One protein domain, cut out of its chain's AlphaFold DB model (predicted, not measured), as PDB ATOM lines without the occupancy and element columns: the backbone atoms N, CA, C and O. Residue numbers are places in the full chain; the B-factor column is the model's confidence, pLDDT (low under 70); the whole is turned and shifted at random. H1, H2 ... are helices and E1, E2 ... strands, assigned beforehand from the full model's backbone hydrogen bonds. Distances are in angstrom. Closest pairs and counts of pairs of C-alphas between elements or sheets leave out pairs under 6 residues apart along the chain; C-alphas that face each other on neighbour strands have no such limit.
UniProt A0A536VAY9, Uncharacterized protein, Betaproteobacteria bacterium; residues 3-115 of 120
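AT A GLANCE: This is residues 3 to 115 of the 120 residues of an uncharacterized protein of Betaproteobacteria bacterium (UniProt A0A536VAY9). A small three-stranded sheet has helix H2 lying lengthwise over one face, with H1 packed on H2 near its end. Past the E2 edge, the four short helices H3 to H6 make an arc that swings out from the sheet and folds back to E2, where residues 110 to 111 pair antiparallel with residues 62 to 63. The printed part has 113 residues, with six named helices and three named strands in the order H1 E1 H2 E2 E3 H3 H4 H5 H6, and is of mixed class, helices and strands. The sheet runs E1 E3 E2, antiparallel throughout. The whole is compact, with a radius of gyration of the C-alphas of 14.6 A and spans of 42 by 34 by 22 A.

IN THESE COORDINATES: Residues 3 to 17 hold no named element. H1, residues 18 to 27, begins with C-alpha 18 at (20.794, 3.177, 43.094) and is 14.3 A long. E1, residues 34 to 39, measures 16.5 A, and H2, residues 45 to 55, 15.5 A. E2, residues 60 to 64, measures 13.3 A, and E3, residues 70 to 75, 16.2 A; C-alpha 75 is at (20.842, 10.606, 31.479). H3, residues 79 to 86, is 10.1 A long, H4, residues 88 to 94, 9.8 A, and H5, residues 97 to 102, 8.7 A. H6, residues 104 to 107, is 5.2 A long and ends with C-alpha 107 at (32.058, 17.472, 20.867).

HOW THE PARTS SIT: In the sheet, E3 is the inner strand. E1 and E3 are antiparallel at 159 degrees, with N 36 and O 73 within hydrogen-bond range at 2.8 A. E2 and E3 form a hairpin at 161 degrees, with N 63 and O 72 at 2.8 A. H2 is on the sheet at a height of 9.2 A, over E3, and runs along the strands, at 5 degrees to E3 on the local plane; helix and sheet make two layers. E1, H2 and E2 form a split strand-helix-strand unit, two strands that run the same way with E3 between them, and its crossover is right-handed. H1 touches H2, closest at the C-alphas of Ala 22 and Ala 55, 5.4 A, at a steep tilt of 50 degrees, the same way. H3 only grazes the sheet, with residues 81 to 85. H3 and H4 are close but not clearly touching, the C-alphas of Cys 84 and Arg 91 being closest at 7.8 A, and about perpendicular at 82 degrees. H5 and H6 meet only through their link. H2 and H5 are apart. In H1 to H5 every O i to N i+4 pair is within hydrogen-bond range; H6 is too short for such a pair.

THE WHOLE: The C-alphas farthest apart, those of Glu 13 and Ile 97, are 42.2 A apart. Residues 93 to 99, of which 97 to 99 belong to H5, stand free. The printed part has no cut, and no link is long. The mean pLDDT of the printed part is 87.0; residues 66 to 68 and 110 to 115 are under 70.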
ATOM      1  N   VAL A   3      23.731  17.199  39.407       94.62
ATOM      2  CA  VAL A   3      24.399  16.667  40.597       94.62
ATOM      3  C   VAL A   3      25.887  16.947  40.439       94.62
ATOM      4  O   VAL A   3      26.554  16.353  39.593       94.62
ATOM      5  N   ASP A   4      26.381  17.883  41.238       91.94
ATOM      6  CA  ASP A   4      27.789  18.260  41.316       91.94
ATOM      7  C   ASP A   4      28.125  18.441  42.795       91.94
ATOM      8  O   ASP A   4      27.777  19.446  43.412       91.94
ATOM      9  N   GLY A   5      28.649  17.384  43.407       87.56
ATOM     10  CA  GLY A   5      28.812  17.317  44.851       87.56
ATOM     11  C   GLY A   5      29.892  16.320  45.216       87.56
ATOM     12  O   GLY A   5      29.689  15.117  45.058       87.56
ATOM     13  N   PHE A   6      31.000  16.856  45.716       84.25
ATOM     14  CA  PHE A   6      32.177  16.125  46.162       84.25
ATOM     15  C   PHE A   6      32.629  16.662  47.514       84.25
ATOM     16  O   PHE A   6      32.477  17.855  47.800       84.25
ATOM     17  N   ASP A   7      33.200  15.783  48.319       83.38
ATOM     18  CA  ASP A   7      34.080  16.138  49.421       83.38
ATOM     19  C   ASP A   7      35.513  15.673  49.102       83.38
ATOM     20  O   ASP A   7      35.849  15.388  47.952       83.38
ATOM     21  N   TYR A   8      36.388  15.666  50.105       79.56
ATOM     22  CA  TYR A   8      37.780  15.250  49.930       79.56
ATOM     23  C   TYR A   8      37.937  13.731  49.721       79.56
ATOM     24  O   TYR A   8      39.011  13.296  49.310       79.56
ATOM     25  N   GLU A   9      36.900  12.937  50.006       75.94
ATOM     26  CA  GLU A   9      36.851  11.478  49.821       75.94
ATOM     27  C   GLU A   9      36.158  11.082  48.512       75.94
ATOM     28  O   GLU A   9      36.183   9.910  48.134       75.94
ATOM     29  N   GLY A  10      35.575  12.053  47.808       77.19
ATOM     30  CA  GLY A  10      34.929  11.873  46.517       77.19
ATOM     31  C   GLY A  10      33.445  12.212  46.548       77.19
ATOM     32  O   GLY A  10      33.005  13.103  47.279       77.19
ATOM     33  N   GLN A  11      32.643  11.545  45.716       84.44
ATOM     34  CA  GLN A  11      31.193  11.743  45.746       84.44
ATOM     35  C   GLN A  11      30.586  11.102  47.013       84.44
ATOM     36  O   GLN A  11      30.694   9.885  47.189       84.44
ATOM     37  N   PRO A  12      29.865  11.864  47.864       88.75
ATOM     38  CA  PRO A  12      29.268  11.321  49.080       88.75
ATOM     39  C   PRO A  12      28.339  10.141  48.790       88.75
ATOM     40  O   PRO A  12      27.497  10.227  47.892       88.75
ATOM     41  N   GLU A  13      28.392   9.088  49.614       87.81
ATOM     42  CA  GLU A  13      27.603   7.856  49.425       87.81
ATOM     43  C   GLU A  13      26.109   8.141  49.191       87.81
ATOM     44  O   GLU A  13      25.471   7.554  48.316       87.81
ATOM     45  N   ARG A  14      25.553   9.124  49.912       91.50
ATOM     46  CA  ARG A  14      24.148   9.549  49.783       91.50
ATOM     47  C   ARG A  14      23.754   9.995  48.366       91.50
ATOM     48  O   ARG A  14      22.573   9.923  48.034       91.50
ATOM     49  N   LEU A  15      24.710  10.450  47.552       92.12
ATOM     50  CA  LEU A  15      24.532  10.873  46.154       92.12
ATOM     51  C   LEU A  15      24.890   9.768  45.141       92.12
ATOM     52  O   LEU A  15      24.753   9.970  43.938       92.12
ATOM     53  N   ALA A  16      25.341   8.610  45.623       91.62
ATOM     54  CA  ALA A  16      25.959   7.553  44.827       91.62
ATOM     55  C   ALA A  16      25.170   6.227  44.841       91.62
ATOM     56  O   ALA A  16      25.635   5.215  44.308       91.62
ATOM     57  N   THR A  17      23.976   6.183  45.445       94.19
ATOM     58  CA  THR A  17      23.187   4.939  45.564       94.19
ATOM     59  C   THR A  17      22.218   4.719  44.391       94.19
ATOM     60  O   THR A  17      21.689   5.685  43.835       94.19
ATOM     61  N   PRO A  18      21.861   3.459  44.061       95.25
ATOM     62  CA  PRO A  18      20.794   3.177  43.094       95.25
ATOM     63  C   PRO A  18      19.464   3.853  43.461       95.25
ATOM     64  O   PRO A  18      18.772   4.400  42.603       95.25
ATOM     65  N   ARG A  19      19.125   3.880  44.760       96.69
ATOM     66  CA  ARG A  19      17.918   4.549  45.268       96.69
ATOM     67  C   ARG A  19      17.954   6.055  45.011       96.69
ATOM     68  O   ARG A  19      16.921   6.620  44.659       96.69
ATOM     69  N   PHE A  20      19.113   6.692  45.176       96.75
ATOM     70  CA  PHE A  20      19.288   8.109  44.873       96.75
ATOM     71  C   PHE A  20      19.008   8.388  43.392       96.75
ATOM     72  O   PHE A  20      18.155   9.218  43.092       96.75
ATOM     73  N   TYR A  21      19.616   7.640  42.465       96.94
ATOM     74  CA  TYR A  21      19.383   7.860  41.032       96.94
ATOM     75  C   TYR A  21      17.946   7.528  40.590       96.94
ATOM     76  O   TYR A  21      17.387   8.239  39.751       96.94
ATOM     77  N   ALA A  22      17.297   6.529  41.195       96.81
ATOM     78  CA  ALA A  22      15.876   6.258  40.969       96.81
ATOM     79  C   ALA A  22      14.982   7.418  41.449       96.81
ATOM     80  O   ALA A  22      14.062   7.834  40.740       96.81
ATOM     81  N   ALA A  23      15.277   7.991  42.621       97.69
ATOM     82  CA  ALA A  23      14.590   9.184  43.113       97.69
ATOM     83  C   ALA A  23      14.843  10.391  42.199       97.69
ATOM     84  O   ALA A  23      13.919  11.151  41.910       97.69
ATOM     85  N   CYS A  24      16.065  10.530  41.676       97.19
ATOM     86  CA  CYS A  24      16.386  11.556  40.699       97.19
ATOM     87  C   CYS A  24      15.524  11.434  39.442       97.19
ATOM     88  O   CYS A  24      14.948  12.431  39.013       97.19
ATOM     89  N   ARG A  25      15.396  10.226  38.879       96.31
ATOM     90  CA  ARG A  25      14.515   9.952  37.735       96.31
ATOM     91  C   ARG A  25      13.067  10.328  38.035       96.31
ATOM     92  O   ARG A  25      12.446  10.999  37.219       96.31
ATOM     93  N   ALA A  26      12.548   9.940  39.200       96.75
ATOM     94  CA  ALA A  26      11.172  10.238  39.598       96.75
ATOM     95  C   ALA A  26      10.898  11.747  39.754       96.75
ATOM     96  O   ALA A  26       9.777  12.193  39.524       96.75
ATOM     97  N   ALA A  27      11.912  12.534  40.122       97.19
ATOM     98  CA  ALA A  27      11.802  13.983  40.278       97.19
ATOM     99  C   ALA A  27      11.933  14.769  38.958       97.19
ATOM    100  O   ALA A  27      11.673  15.974  38.932       97.19
ATOM    101  N   LEU A  28      12.367  14.137  37.862       97.00
ATOM    102  CA  LEU A  28      12.503  14.819  36.577       97.00
ATOM    103  C   LEU A  28      11.136  15.080  35.936       97.00
ATOM    104  O   LEU A  28      10.245  14.235  35.927       97.00
ATOM    105  N   ALA A  29      11.005  16.243  35.298       96.00
ATOM    106  CA  ALA A  29       9.912  16.499  34.365       96.00
ATOM    107  C   ALA A  29       9.939  15.485  33.195       96.00
ATOM    108  O   ALA A  29      11.007  14.946  32.895       96.00
ATOM    109  N   PRO A  30       8.834  15.289  32.446       92.38
ATOM    110  CA  PRO A  30       8.758  14.289  31.370       92.38
ATOM    111  C   PRO A  30       9.864  14.368  30.303       92.38
ATOM    112  O   PRO A  30      10.210  13.361  29.697       92.38
ATOM    113  N   ARG A  31      10.429  15.561  30.068       95.19
ATOM    114  CA  ARG A  31      11.541  15.809  29.126       95.19
ATOM    115  C   ARG A  31      12.845  16.200  29.833       95.19
ATOM    116  O   ARG A  31      13.742  16.769  29.217       95.19
ATOM    117  N   GLY A  32      12.914  15.970  31.139       95.50
ATOM    118  CA  GLY A  32      14.044  16.321  31.982       95.50
ATOM    119  C   GLY A  32      15.256  15.433  31.718       95.50
ATOM    120  O   GLY A  32      15.132  14.266  31.356       95.50
ATOM    121  N   VAL A  33      16.435  16.009  31.937       96.81
ATOM    122  CA  VAL A  33      17.727  15.324  31.849       96.81
ATOM    123  C   VAL A  33      18.427  15.456  33.198       96.81
ATOM    124  O   VAL A  33      18.426  16.538  33.805       96.81
ATOM    125  N   LEU A  34      19.000  14.357  33.675       97.56
ATOM    126  CA  LEU A  34      19.967  14.341  34.762       97.56
ATOM    127  C   LEU A  34      21.365  14.575  34.185       97.56
ATOM    128  O   LEU A  34      21.730  13.976  33.177       97.56
ATOM    129  N   VAL A  35      22.142  15.430  34.842       96.44
ATOM    130  CA  VAL A  35      23.564  15.635  34.567       96.44
ATOM    131  C   VAL A  35      24.324  15.380  35.861       96.44
ATOM    132  O   VAL A  35      23.988  15.986  36.877       96.44
ATOM    133  N   VAL A  36      25.309  14.487  35.842       94.88
ATOM    134  CA  VAL A  36      26.149  14.159  37.001       94.88
ATOM    135  C   VAL A  36      27.602  14.439  36.650       94.88
ATOM    136  O   VAL A  36      28.098  13.940  35.640       94.88
ATOM    137  N   ASN A  37      28.275  15.243  37.464       92.56
ATOM    138  CA  ASN A  37      29.724  15.390  37.416       92.56
ATOM    139  C   ASN A  37      30.345  14.287  38.287       92.56
ATOM    140  O   ASN A  37      29.961  14.152  39.446       92.56
ATOM    141  N   LEU A  38      31.248  13.482  37.725       90.88
ATOM    142  CA  LEU A  38      31.970  12.394  38.396       90.88
ATOM    143  C   LEU A  38      33.477  12.626  38.282       90.88
ATOM    144  O   LEU A  38      33.947  13.058  37.229       90.88
ATOM    145  N   HIS A  39      34.237  12.299  39.325       87.44
ATOM    146  CA  HIS A  39      35.693  12.319  39.262       87.44
ATOM    147  C   HIS A  39      36.192  11.036  38.592       87.44
ATOM    148  O   HIS A  39      35.791   9.935  38.956       87.44
ATOM    149  N   ALA A  40      37.024  11.161  37.563       82.50
ATOM    150  CA  ALA A  40      37.406  10.035  36.719       82.50
ATOM    151  C   ALA A  40      38.347   9.045  37.413       82.50
ATOM    152  O   ALA A  40      38.290   7.859  37.106       82.50
ATOM    153  N   GLU A  41      39.198   9.540  38.313       77.88
ATOM    154  CA  GLU A  41      40.212   8.745  39.017       77.88
ATOM    155  C   GLU A  41      39.654   8.048  40.264       77.88
ATOM    156  O   GLU A  41      40.325   7.205  40.857       77.88
ATOM    157  N   GLU A  42      38.409   8.346  40.654       79.25
ATOM    158  CA  GLU A  42      37.746   7.593  41.711       79.25
ATOM    159  C   GLU A  42      37.509   6.145  41.252       79.25
ATOM    160  O   GLU A  42      36.850   5.927  40.229       79.25
ATOM    161  N   PRO A  43      37.930   5.131  42.036       74.75
ATOM    162  CA  PRO A  43      37.714   3.722  41.690       74.75
ATOM    163  C   PRO A  43      36.240   3.375  41.440       74.75
ATOM    164  O   PRO A  43      35.919   2.465  40.676       74.75
ATOM    165  N   ALA A  44      35.328   4.113  42.077       83.25
ATOM    166  CA  ALA A  44      33.892   3.924  41.943       83.25
ATOM    167  C   ALA A  44      33.300   4.538  40.661       83.25
ATOM    168  O   ALA A  44      32.158   4.220  40.338       83.25
ATOM    169  N   CYS A  45      34.032   5.373  39.914       86.81
ATOM    170  CA  CYS A  45      33.500   6.143  38.784       86.81
ATOM    171  C   CYS A  45      32.742   5.276  37.763       86.81
ATOM    172  O   CYS A  45      31.586   5.565  37.450       86.81
ATOM    173  N   SER A  46      33.330   4.162  37.303       87.69
ATOM    174  CA  SER A  46      32.644   3.248  36.372       87.69
ATOM    175  C   SER A  46      31.381   2.646  36.992       87.69
ATOM    176  O   SER A  46      30.346   2.594  36.335       87.69
ATOM    177  N   ALA A  47      31.434   2.250  38.265       89.81
ATOM    178  CA  ALA A  47      30.283   1.669  38.951       89.81
ATOM    179  C   ALA A  47      29.154   2.696  39.146       89.81
ATOM    180  O   ALA A  47      27.979   2.339  39.106       89.81
ATOM    181  N   LEU A  48      29.486   3.976  39.333       91.69
ATOM    182  CA  LEU A  48      28.504   5.060  39.389       91.69
ATOM    183  C   LEU A  48      27.848   5.286  38.026       91.69
ATOM    184  O   LEU A  48      26.627   5.424  37.963       91.69
ATOM    185  N   ILE A  49      28.623   5.256  36.937       92.31
ATOM    186  CA  ILE A  49      28.080   5.325  35.573       92.31
ATOM    187  C   ILE A  49      27.109   4.163  35.320       92.31
ATOM    188  O   ILE A  49      26.012   4.407  34.817       92.31
ATOM    189  N   ASP A  50      27.459   2.937  35.722       92.25
ATOM    190  CA  ASP A  50      26.593   1.760  35.569       92.25
ATOM    191  C   ASP A  50      25.284   1.912  36.365       92.25
ATOM    192  O   ASP A  50      24.200   1.712  35.821       92.25
ATOM    193  N   ARG A  51      25.351   2.390  37.617       94.19
ATOM    194  CA  ARG A  51      24.150   2.672  38.432       94.19
ATOM    195  C   ARG A  51      23.242   3.726  37.799       94.19
ATOM    196  O   ARG A  51      22.018   3.605  37.871       94.19
ATOM    197  N   ILE A  52      23.821   4.773  37.207       95.12
ATOM    198  CA  ILE A  52      23.056   5.794  36.481       95.12
ATOM    199  C   ILE A  52      22.419   5.167  35.237       95.12
ATOM    200  O   ILE A  52      21.244   5.410  34.971       95.12
ATOM    201  N   ALA A  53      23.149   4.334  34.492       93.69
ATOM    202  CA  ALA A  53      22.611   3.640  33.326       93.69
ATOM    203  C   ALA A  53      21.425   2.740  33.692       93.69
ATOM    204  O   ALA A  53      20.381   2.841  33.045       93.69
ATOM    205  N   ASP A  54      21.533   1.952  34.759       94.06
ATOM    206  CA  ASP A  54      20.451   1.090  35.241       94.06
ATOM    207  C   ASP A  54      19.203   1.892  35.631       94.06
ATOM    208  O   ASP A  54      18.079   1.513  35.299       94.06
ATOM    209  N   ALA A  55      19.377   3.041  36.291       95.50
ATOM    210  CA  ALA A  55      18.258   3.891  36.688       95.50
ATOM    211  C   ALA A  55      17.533   4.537  35.492       95.50
ATOM    212  O   ALA A  55      16.350   4.863  35.609       95.50
ATOM    213  N   PHE A  56      18.213   4.719  34.357       94.56
ATOM    214  CA  PHE A  56      17.724   5.441  33.177       94.56
ATOM    215  C   PHE A  56      17.555   4.549  31.939       94.56
ATOM    216  O   PHE A  56      17.622   5.034  30.813       94.56
ATOM    217  N   ASP A  57      17.306   3.253  32.135       89.94
ATOM    218  CA  ASP A  57      17.028   2.283  31.064       89.94
ATOM    219  C   ASP A  57      18.161   2.195  30.009       89.94
ATOM    220  O   ASP A  57      17.942   1.862  28.845       89.94
ATOM    221  N   GLY A  58      19.399   2.499  30.415       85.12
ATOM    222  CA  GLY A  58      20.586   2.527  29.557       85.12
ATOM    223  C   GLY A  58      20.743   3.787  28.699       85.12
ATOM    224  O   GLY A  58      21.751   3.912  27.997       85.12
ATOM    225  N   ASP A  59      19.805   4.736  28.770       89.31
ATOM    226  CA  ASP A  59      19.848   6.001  28.034       89.31
ATOM    227  C   ASP A  59      20.803   6.990  28.717       89.31
ATOM    228  O   ASP A  59      20.396   7.950  29.380       89.31
ATOM    229  N   VAL A  60      22.105   6.737  28.553       91.00
ATOM    230  CA  VAL A  60      23.194   7.522  29.141       91.00
ATOM    231  C   VAL A  60      24.232   7.915  28.095       91.00
ATOM    232  O   VAL A  60      24.602   7.135  27.215       91.00
ATOM    233  N   GLN A  61      24.742   9.137  28.222       90.31
ATOM    234  CA  GLN A  61      25.813   9.682  27.405       90.31
ATOM    235  C   GLN A  61      26.913  10.259  28.299       90.31
ATOM    236  O   GLN A  61      26.667  11.181  29.072       90.31
ATOM    237  N   VAL A  62      28.133   9.738  28.166       89.69
ATOM    238  CA  VAL A  62      29.294  10.171  28.959       89.69
ATOM    239  C   VAL A  62      30.171  11.107  28.127       89.69
ATOM    240  O   VAL A  62      30.398  10.875  26.935       89.69
ATOM    241  N   LEU A  63      30.649  12.174  28.760       86.75
ATOM    242  CA  LEU A  63      31.597  13.138  28.217       86.75
ATOM    243  C   LEU A  63      32.856  13.154  29.092       86.75
ATOM    244  O   LEU A  63      32.770  13.395  30.296       86.75
ATOM    245  N   ALA A  64      34.026  12.940  28.494       82.38
ATOM    246  CA  ALA A  64      35.303  13.088  29.194       82.38
ATOM    247  C   ALA A  64      35.783  14.552  29.161       82.38
ATOM    248  O   ALA A  64      35.954  15.127  28.081       82.38
ATOM    249  N   ALA A  65      36.005  15.161  30.332       75.62
ATOM    250  CA  ALA A  65      36.483  16.542  30.457       75.62
ATOM    251  C   ALA A  65      37.978  16.693  30.084       75.62
ATOM    252  O   ALA A  65      38.701  15.708  29.926       75.62
ATOM    253  N   GLU A  66      38.454  17.930  29.888       63.66
ATOM    254  CA  GLU A  66      39.888  18.217  29.689       63.66
ATOM    255  C   GLU A  66      40.726  17.963  30.937       63.66
ATOM    256  O   GLU A  66      40.248  18.123  32.051       63.66
ATOM    257  N   ALA A  67      41.969  17.519  30.710       61.22
ATOM    258  CA  ALA A  67      42.946  17.135  31.731       61.22
ATOM    259  C   ALA A  67      42.560  15.936  32.625       61.22
ATOM    260  O   ALA A  67      43.079  15.803  33.724       61.22
ATOM    261  N   GLY A  68      41.685  15.040  32.155       59.22
ATOM    262  CA  GLY A  68      41.487  13.721  32.770       59.22
ATOM    263  C   GLY A  68      40.601  13.699  34.014       59.22
ATOM    264  O   GLY A  68      40.003  12.661  34.267       59.22
ATOM    265  N   GLY A  69      40.418  14.828  34.705       74.31
ATOM    266  CA  GLY A  69      39.826  14.847  36.044       74.31
ATOM    267  C   GLY A  69      38.359  14.430  36.134       74.31
ATOM    268  O   GLY A  69      37.999  13.744  37.080       74.31
ATOM    269  N   ASN A  70      37.505  14.786  35.166       86.00
ATOM    270  CA  ASN A  70      36.056  14.594  35.318       86.00
ATOM    271  C   ASN A  70      35.396  13.826  34.162       86.00
ATOM    272  O   ASN A  70      35.821  13.865  32.998       86.00
ATOM    273  N   ARG A  71      34.301  13.142  34.491       88.06
ATOM    274  CA  ARG A  71      33.325  12.556  33.572       88.06
ATOM    275  C   ARG A  71      31.985  13.239  33.815       88.06
ATOM    276  O   ARG A  71      31.470  13.227  34.925       88.06
ATOM    277  N   VAL A  72      31.407  13.815  32.767       91.44
ATOM    278  CA  VAL A  72      30.050  14.363  32.825       91.44
ATOM    279  C   VAL A  72      29.099  13.340  32.226       91.44
ATOM    280  O   VAL A  72      29.215  12.984  31.052       91.44
ATOM    281  N   VAL A  73      28.168  12.857  33.037       93.38
ATOM    282  CA  VAL A  73      27.190  11.834  32.671       93.38
ATOM    283  C   VAL A  73      25.839  12.498  32.450       93.38
ATOM    284  O   VAL A  73      25.288  13.106  33.363       93.38
ATOM    285  N   PHE A  74      25.293  12.377  31.246       95.00
ATOM    286  CA  PHE A  74      23.941  12.811  30.907       95.00
ATOM    287  C   PHE A  74      23.013  11.599  30.865       95.00
ATOM    288  O   PHE A  74      23.362  10.610  30.224       95.00
ATOM    289  N   ALA A  75      21.827  11.687  31.468       95.69
ATOM    290  CA  ALA A  75      20.842  10.606  31.479       95.69
ATOM    291  C   ALA A  75      19.402  11.122  31.332       95.69
ATOM    292  O   ALA A  75      19.040  12.153  31.908       95.69
ATOM    293  N   GLY A  76      18.561  10.412  30.581       95.19
ATOM    294  CA  GLY A  76      17.154  10.777  30.402       95.19
ATOM    295  C   GLY A  76      16.370   9.741  29.599       95.19
ATOM    296  O   GLY A  76      16.877   9.214  28.624       95.19
ATOM    297  N   CYS A  77      15.114   9.480  29.965       90.62
ATOM    298  CA  CYS A  77      14.299   8.434  29.318       90.62
ATOM    299  C   CYS A  77      13.423   8.961  28.158       90.62
ATOM    300  O   CYS A  77      12.748   8.195  27.455       90.62
ATOM    301  N   CYS A  78      13.372  10.286  27.967       92.56
ATOM    302  CA  CYS A  78      12.498  10.891  26.968       92.56
ATOM    303  C   CYS A  78      12.980  10.600  25.541       92.56
ATOM    304  O   CYS A  78      14.173  10.447  25.262       92.56
ATOM    305  N   VAL A  79      12.026  10.529  24.611       92.69
ATOM    306  CA  VAL A  79      12.313  10.230  23.202       92.69
ATOM    307  C   VAL A  79      13.217  11.292  22.577       92.69
ATOM    308  O   VAL A  79      14.065  10.982  21.747       92.69
ATOM    309  N   GLU A  80      13.102  12.547  23.010       93.56
ATOM    310  CA  GLU A  80      13.935  13.641  22.530       93.56
ATOM    311  C   GLU A  80      15.393  13.470  22.936       93.56
ATOM    312  O   GLU A  80      16.277  13.723  22.120       93.56
ATOM    313  N   PHE A  81      15.658  13.012  24.161       92.56
ATOM    314  CA  PHE A  81      17.018  12.754  24.626       92.56
ATOM    315  C   PHE A  81      17.653  11.602  23.843       92.56
ATOM    316  O   PHE A  81      18.734  11.769  23.271       92.56
ATOM    317  N   ARG A  82      16.929  10.486  23.698       90.88
ATOM    318  CA  ARG A  82      17.346   9.360  22.848       90.88
ATOM    319  C   ARG A  82      17.614   9.787  21.409       90.88
ATOM    320  O   ARG A  82      18.651   9.444  20.848       90.88
ATOM    321  N   ASN A  83      16.736  10.601  20.824       92.19
ATOM    322  CA  ASN A  83      16.921  11.139  19.477       92.19
ATOM    323  C   ASN A  83      18.137  12.067  19.380       92.19
ATOM    324  O   ASN A  83      18.840  12.042  18.368       92.19
ATOM    325  N   CYS A  84      18.407  12.882  20.402       89.38
ATOM    326  CA  CYS A  84      19.587  13.742  20.456       89.38
ATOM    327  C   CYS A  84      20.879  12.920  20.469       89.38
ATOM    328  O   CYS A  84      21.763  13.191  19.656       89.38
ATOM    329  N   ILE A  85      20.970  11.889  21.314       87.62
ATOM    330  CA  ILE A  85      22.138  10.996  21.360       87.62
ATOM    331  C   ILE A  85      22.254  10.200  20.055       87.62
ATOM    332  O   ILE A  85      23.324  10.155  19.438       87.62
ATOM    333  N   GLY A  86      21.145   9.619  19.591       87.25
ATOM    334  CA  GLY A  86      21.041   8.814  18.372       87.25
ATOM    335  C   GLY A  86      21.404   9.570  17.091       87.25
ATOM    336  O   GLY A  86      21.956   8.979  16.164       87.25
ATOM    337  N   ASN A  87      21.225  10.893  17.077       90.19
ATOM    338  CA  ASN A  87      21.531  11.747  15.927       90.19
ATOM    339  C   ASN A  87      22.658  12.757  16.185       90.19
ATOM    340  O   ASN A  87      22.823  13.687  15.395       90.19
ATOM    341  N   PHE A  88      23.447  12.594  17.257       87.25
ATOM    342  CA  PHE A  88      24.453  13.578  17.675       87.25
ATOM    343  C   PHE A  88      25.364  14.028  16.525       87.25
ATOM    344  O   PHE A  88      25.485  15.223  16.280       87.25
ATOM    345  N   LYS A  89      25.937  13.088  15.758       86.12
ATOM    346  CA  LYS A  89      26.836  13.402  14.634       86.12
ATOM    347  C   LYS A  89      26.152  14.237  13.547       86.12
ATOM    348  O   LYS A  89      26.723  15.220  13.087       86.12
ATOM    349  N   ALA A  90      24.934  13.870  13.153       90.19
ATOM    350  CA  ALA A  90      24.179  14.615  12.146       90.19
ATOM    351  C   ALA A  90      23.831  16.026  12.645       90.19
ATOM    352  O   ALA A  90      24.035  17.006  11.934       90.19
ATOM    353  N   ARG A  91      23.391  16.138  13.905       90.62
ATOM    354  CA  ARG A  91      23.094  17.422  14.554       90.62
ATOM    355  C   ARG A  91      24.343  18.294  14.685       90.62
ATOM    356  O   ARG A  91      24.273  19.483  14.403       90.62
ATOM    357  N   TRP A  92      25.484  17.705  15.037       89.81
ATOM    358  CA  TRP A  92      26.782  18.377  15.087       89.81
ATOM    359  C   TRP A  92      27.171  18.955  13.722       89.81
ATOM    360  O   TRP A  92      27.509  20.131  13.620       89.81
ATOM    361  N   THR A  93      27.047  18.170  12.650       90.38
ATOM    362  CA  THR A  93      27.324  18.626  11.277       90.38
ATOM    363  C   THR A  93      26.307  19.655  10.766       90.38
ATOM    364  O   THR A  93      26.630  20.438   9.877       90.38
ATOM    365  N   ALA A  94      25.104  19.717  11.333       93.44
ATOM    366  CA  ALA A  94      24.123  20.747  10.995       93.44
ATOM    367  C   ALA A  94      24.358  22.083  11.730       93.44
ATOM    368  O   ALA A  94      23.813  23.104  11.318       93.44
ATOM    369  N   LEU A  95      25.164  22.108  12.802       92.62
ATOM    370  CA  LEU A  95      25.440  23.344  13.536       92.62
ATOM    371  C   LEU A  95      26.243  24.344  12.683       92.62
ATOM    372  O   LEU A  95      27.195  23.939  12.007       92.62
ATOM    373  N   PRO A  96      25.934  25.654  12.770       95.88
ATOM    374  CA  PRO A  96      26.774  26.713  12.222       95.88
ATOM    375  C   PRO A  96      28.249  26.564  12.610       95.88
ATOM    376  O   PRO A  96      28.580  26.124  13.716       95.88
ATOM    377  N   ILE A  97      29.143  26.978  11.707       91.38
ATOM    378  CA  ILE A  97      30.591  26.802  11.881       91.38
ATOM    379  C   ILE A  97      31.108  27.438  13.177       91.38
ATOM    380  O   ILE A  97      31.924  26.817  13.853       91.38
ATOM    381  N   ALA A  98      30.566  28.596  13.571       93.25
ATOM    382  CA  ALA A  98      30.928  29.279  14.809       93.25
ATOM    383  C   ALA A  98      30.717  28.377  16.036       93.25
ATOM    384  O   ALA A  98      31.631  28.183  16.832       93.25
ATOM    385  N   HIS A  99      29.558  27.719  16.141       90.62
ATOM    386  CA  HIS A  99      29.279  26.796  17.244       90.62
ATOM    387  C   HIS A  99      30.157  25.548  17.188       90.62
ATOM    388  O   HIS A  99      30.619  25.079  18.228       90.62
ATOM    389  N   ARG A 100      30.437  25.030  15.986       89.12
ATOM    390  CA  ARG A 100      31.356  23.896  15.834       89.12
ATOM    391  C   ARG A 100      32.781  24.232  16.251       89.12
ATOM    392  O   ARG A 100      33.456  23.366  16.789       89.12
ATOM    393  N   GLN A 101      33.240  25.459  16.014       89.00
ATOM    394  CA  GLN A 101      34.559  25.919  16.445       89.00
ATOM    395  C   GLN A 101      34.617  26.071  17.965       89.00
ATOM    396  O   GLN A 101      35.541  25.544  18.583       89.00
ATOM    397  N   THR A 102      33.606  26.705  18.568       87.81
ATOM    398  CA  THR A 102      33.520  26.894  20.025       87.81
ATOM    399  C   THR A 102      33.438  25.569  20.781       87.81
ATOM    400  O   THR A 102      34.130  25.379  21.774       87.81
ATOM    401  N   LEU A 103      32.614  24.630  20.314       85.19
ATOM    402  CA  LEU A 103      32.320  23.384  21.031       85.19
ATOM    403  C   LEU A 103      33.180  22.199  20.577       85.19
ATOM    404  O   LEU A 103      32.947  21.075  21.019       85.19
ATOM    405  N   ARG A 104      34.150  22.418  19.680       82.75
ATOM    406  CA  ARG A 104      34.915  21.355  19.003       82.75
ATOM    407  C   ARG A 104      35.507  20.335  19.971       82.75
ATOM    408  O   ARG A 104      35.452  19.139  19.710       82.75
ATOM    409  N   ILE A 105      36.084  20.833  21.062       76.81
ATOM    410  CA  ILE A 105      36.781  20.032  22.071       76.81
ATOM    411  C   ILE A 105      35.790  19.167  22.851       76.81
ATOM    412  O   ILE A 105      36.005  17.970  23.001       76.81
ATOM    413  N   SER A 106      34.681  19.749  23.305       77.44
ATOM    414  CA  SER A 106      33.637  19.004  24.010       77.44
ATOM    415  C   SER A 106      32.979  17.976  23.085       77.44
ATOM    416  O   SER A 106      32.732  16.840  23.471       77.44
ATOM    417  N   ALA A 107      32.738  18.337  21.823       72.56
ATOM    418  CA  ALA A 107      32.058  17.472  20.867       72.56
ATOM    419  C   ALA A 107      32.860  16.219  20.478       72.56
ATOM    420  O   ALA A 107      32.263  15.177  20.214       72.56
ATOM    421  N   SER A 108      34.196  16.289  20.457       70.25
ATOM    422  CA  SER A 108      35.046  15.145  20.101       70.25
ATOM    423  C   SER A 108      35.140  14.072  21.190       70.25
ATOM    424  O   SER A 108      35.769  13.042  20.965       70.25
ATOM    425  N   ARG A 109      34.521  14.293  22.358       72.12
ATOM    426  CA  ARG A 109      34.666  13.445  23.555       72.12
ATOM    427  C   ARG A 109      33.371  12.814  24.035       72.12
ATOM    428  O   ARG A 109      33.333  12.219  25.111       72.12
ATOM    429  N   PHE A 110      32.315  12.946  23.240       66.69
ATOM    430  CA  PHE A 110      31.100  12.177  23.444       66.69
ATOM    431  C   PHE A 110      31.383  10.712  23.126       66.69
ATOM    432  O   PHE A 110      31.602  10.350  21.970       66.69
ATOM    433  N   VAL A 111      31.349   9.865  24.151       63.09
ATOM    434  CA  VAL A 111      31.460   8.412  23.994       63.09
ATOM    435  C   VAL A 111      30.084   7.797  24.183       63.09
ATOM    436  O   VAL A 111      29.479   7.929  25.245       63.09
ATOM    437  N   ARG A 112      29.535   7.191  23.125       56.78
ATOM    438  CA  ARG A 112      28.226   6.524  23.188       56.78
ATOM    439  C   ARG A 112      28.254   5.312  24.130       56.78
ATOM    440  O   ARG A 112      29.295   4.702  24.350       56.78
ATOM    441  N   SER A 113      27.071   4.973  24.634       50.72
ATOM    442  CA  SER A 113      26.724   3.849  25.514       50.72
ATOM    443  C   SER A 113      27.563   2.556  25.411       50.72
ATOM    444  O   SER A 113      27.877   2.104  24.310       50.72
ATOM    445  N   ARG A 114      27.781   1.909  26.572       51.25
ATOM    446  CA  ARG A 114      28.438   0.606  26.854       51.25
ATOM    447  C   ARG A 114      29.941   0.482  26.576       51.25
ATOM    448  O   ARG A 114      30.509  -0.571  26.839       51.25
ATOM    449  N   GLN A 115      30.606   1.536  26.102       56.34
ATOM    450  CA  GLN A 115      32.065   1.551  25.895       56.34
ATOM    451  C   GLN A 115      32.834   2.374  26.946       56.34
ATOM    452  O   GLN A 115      34.037   2.566  26.803       56.34
TER     453      GLN A 115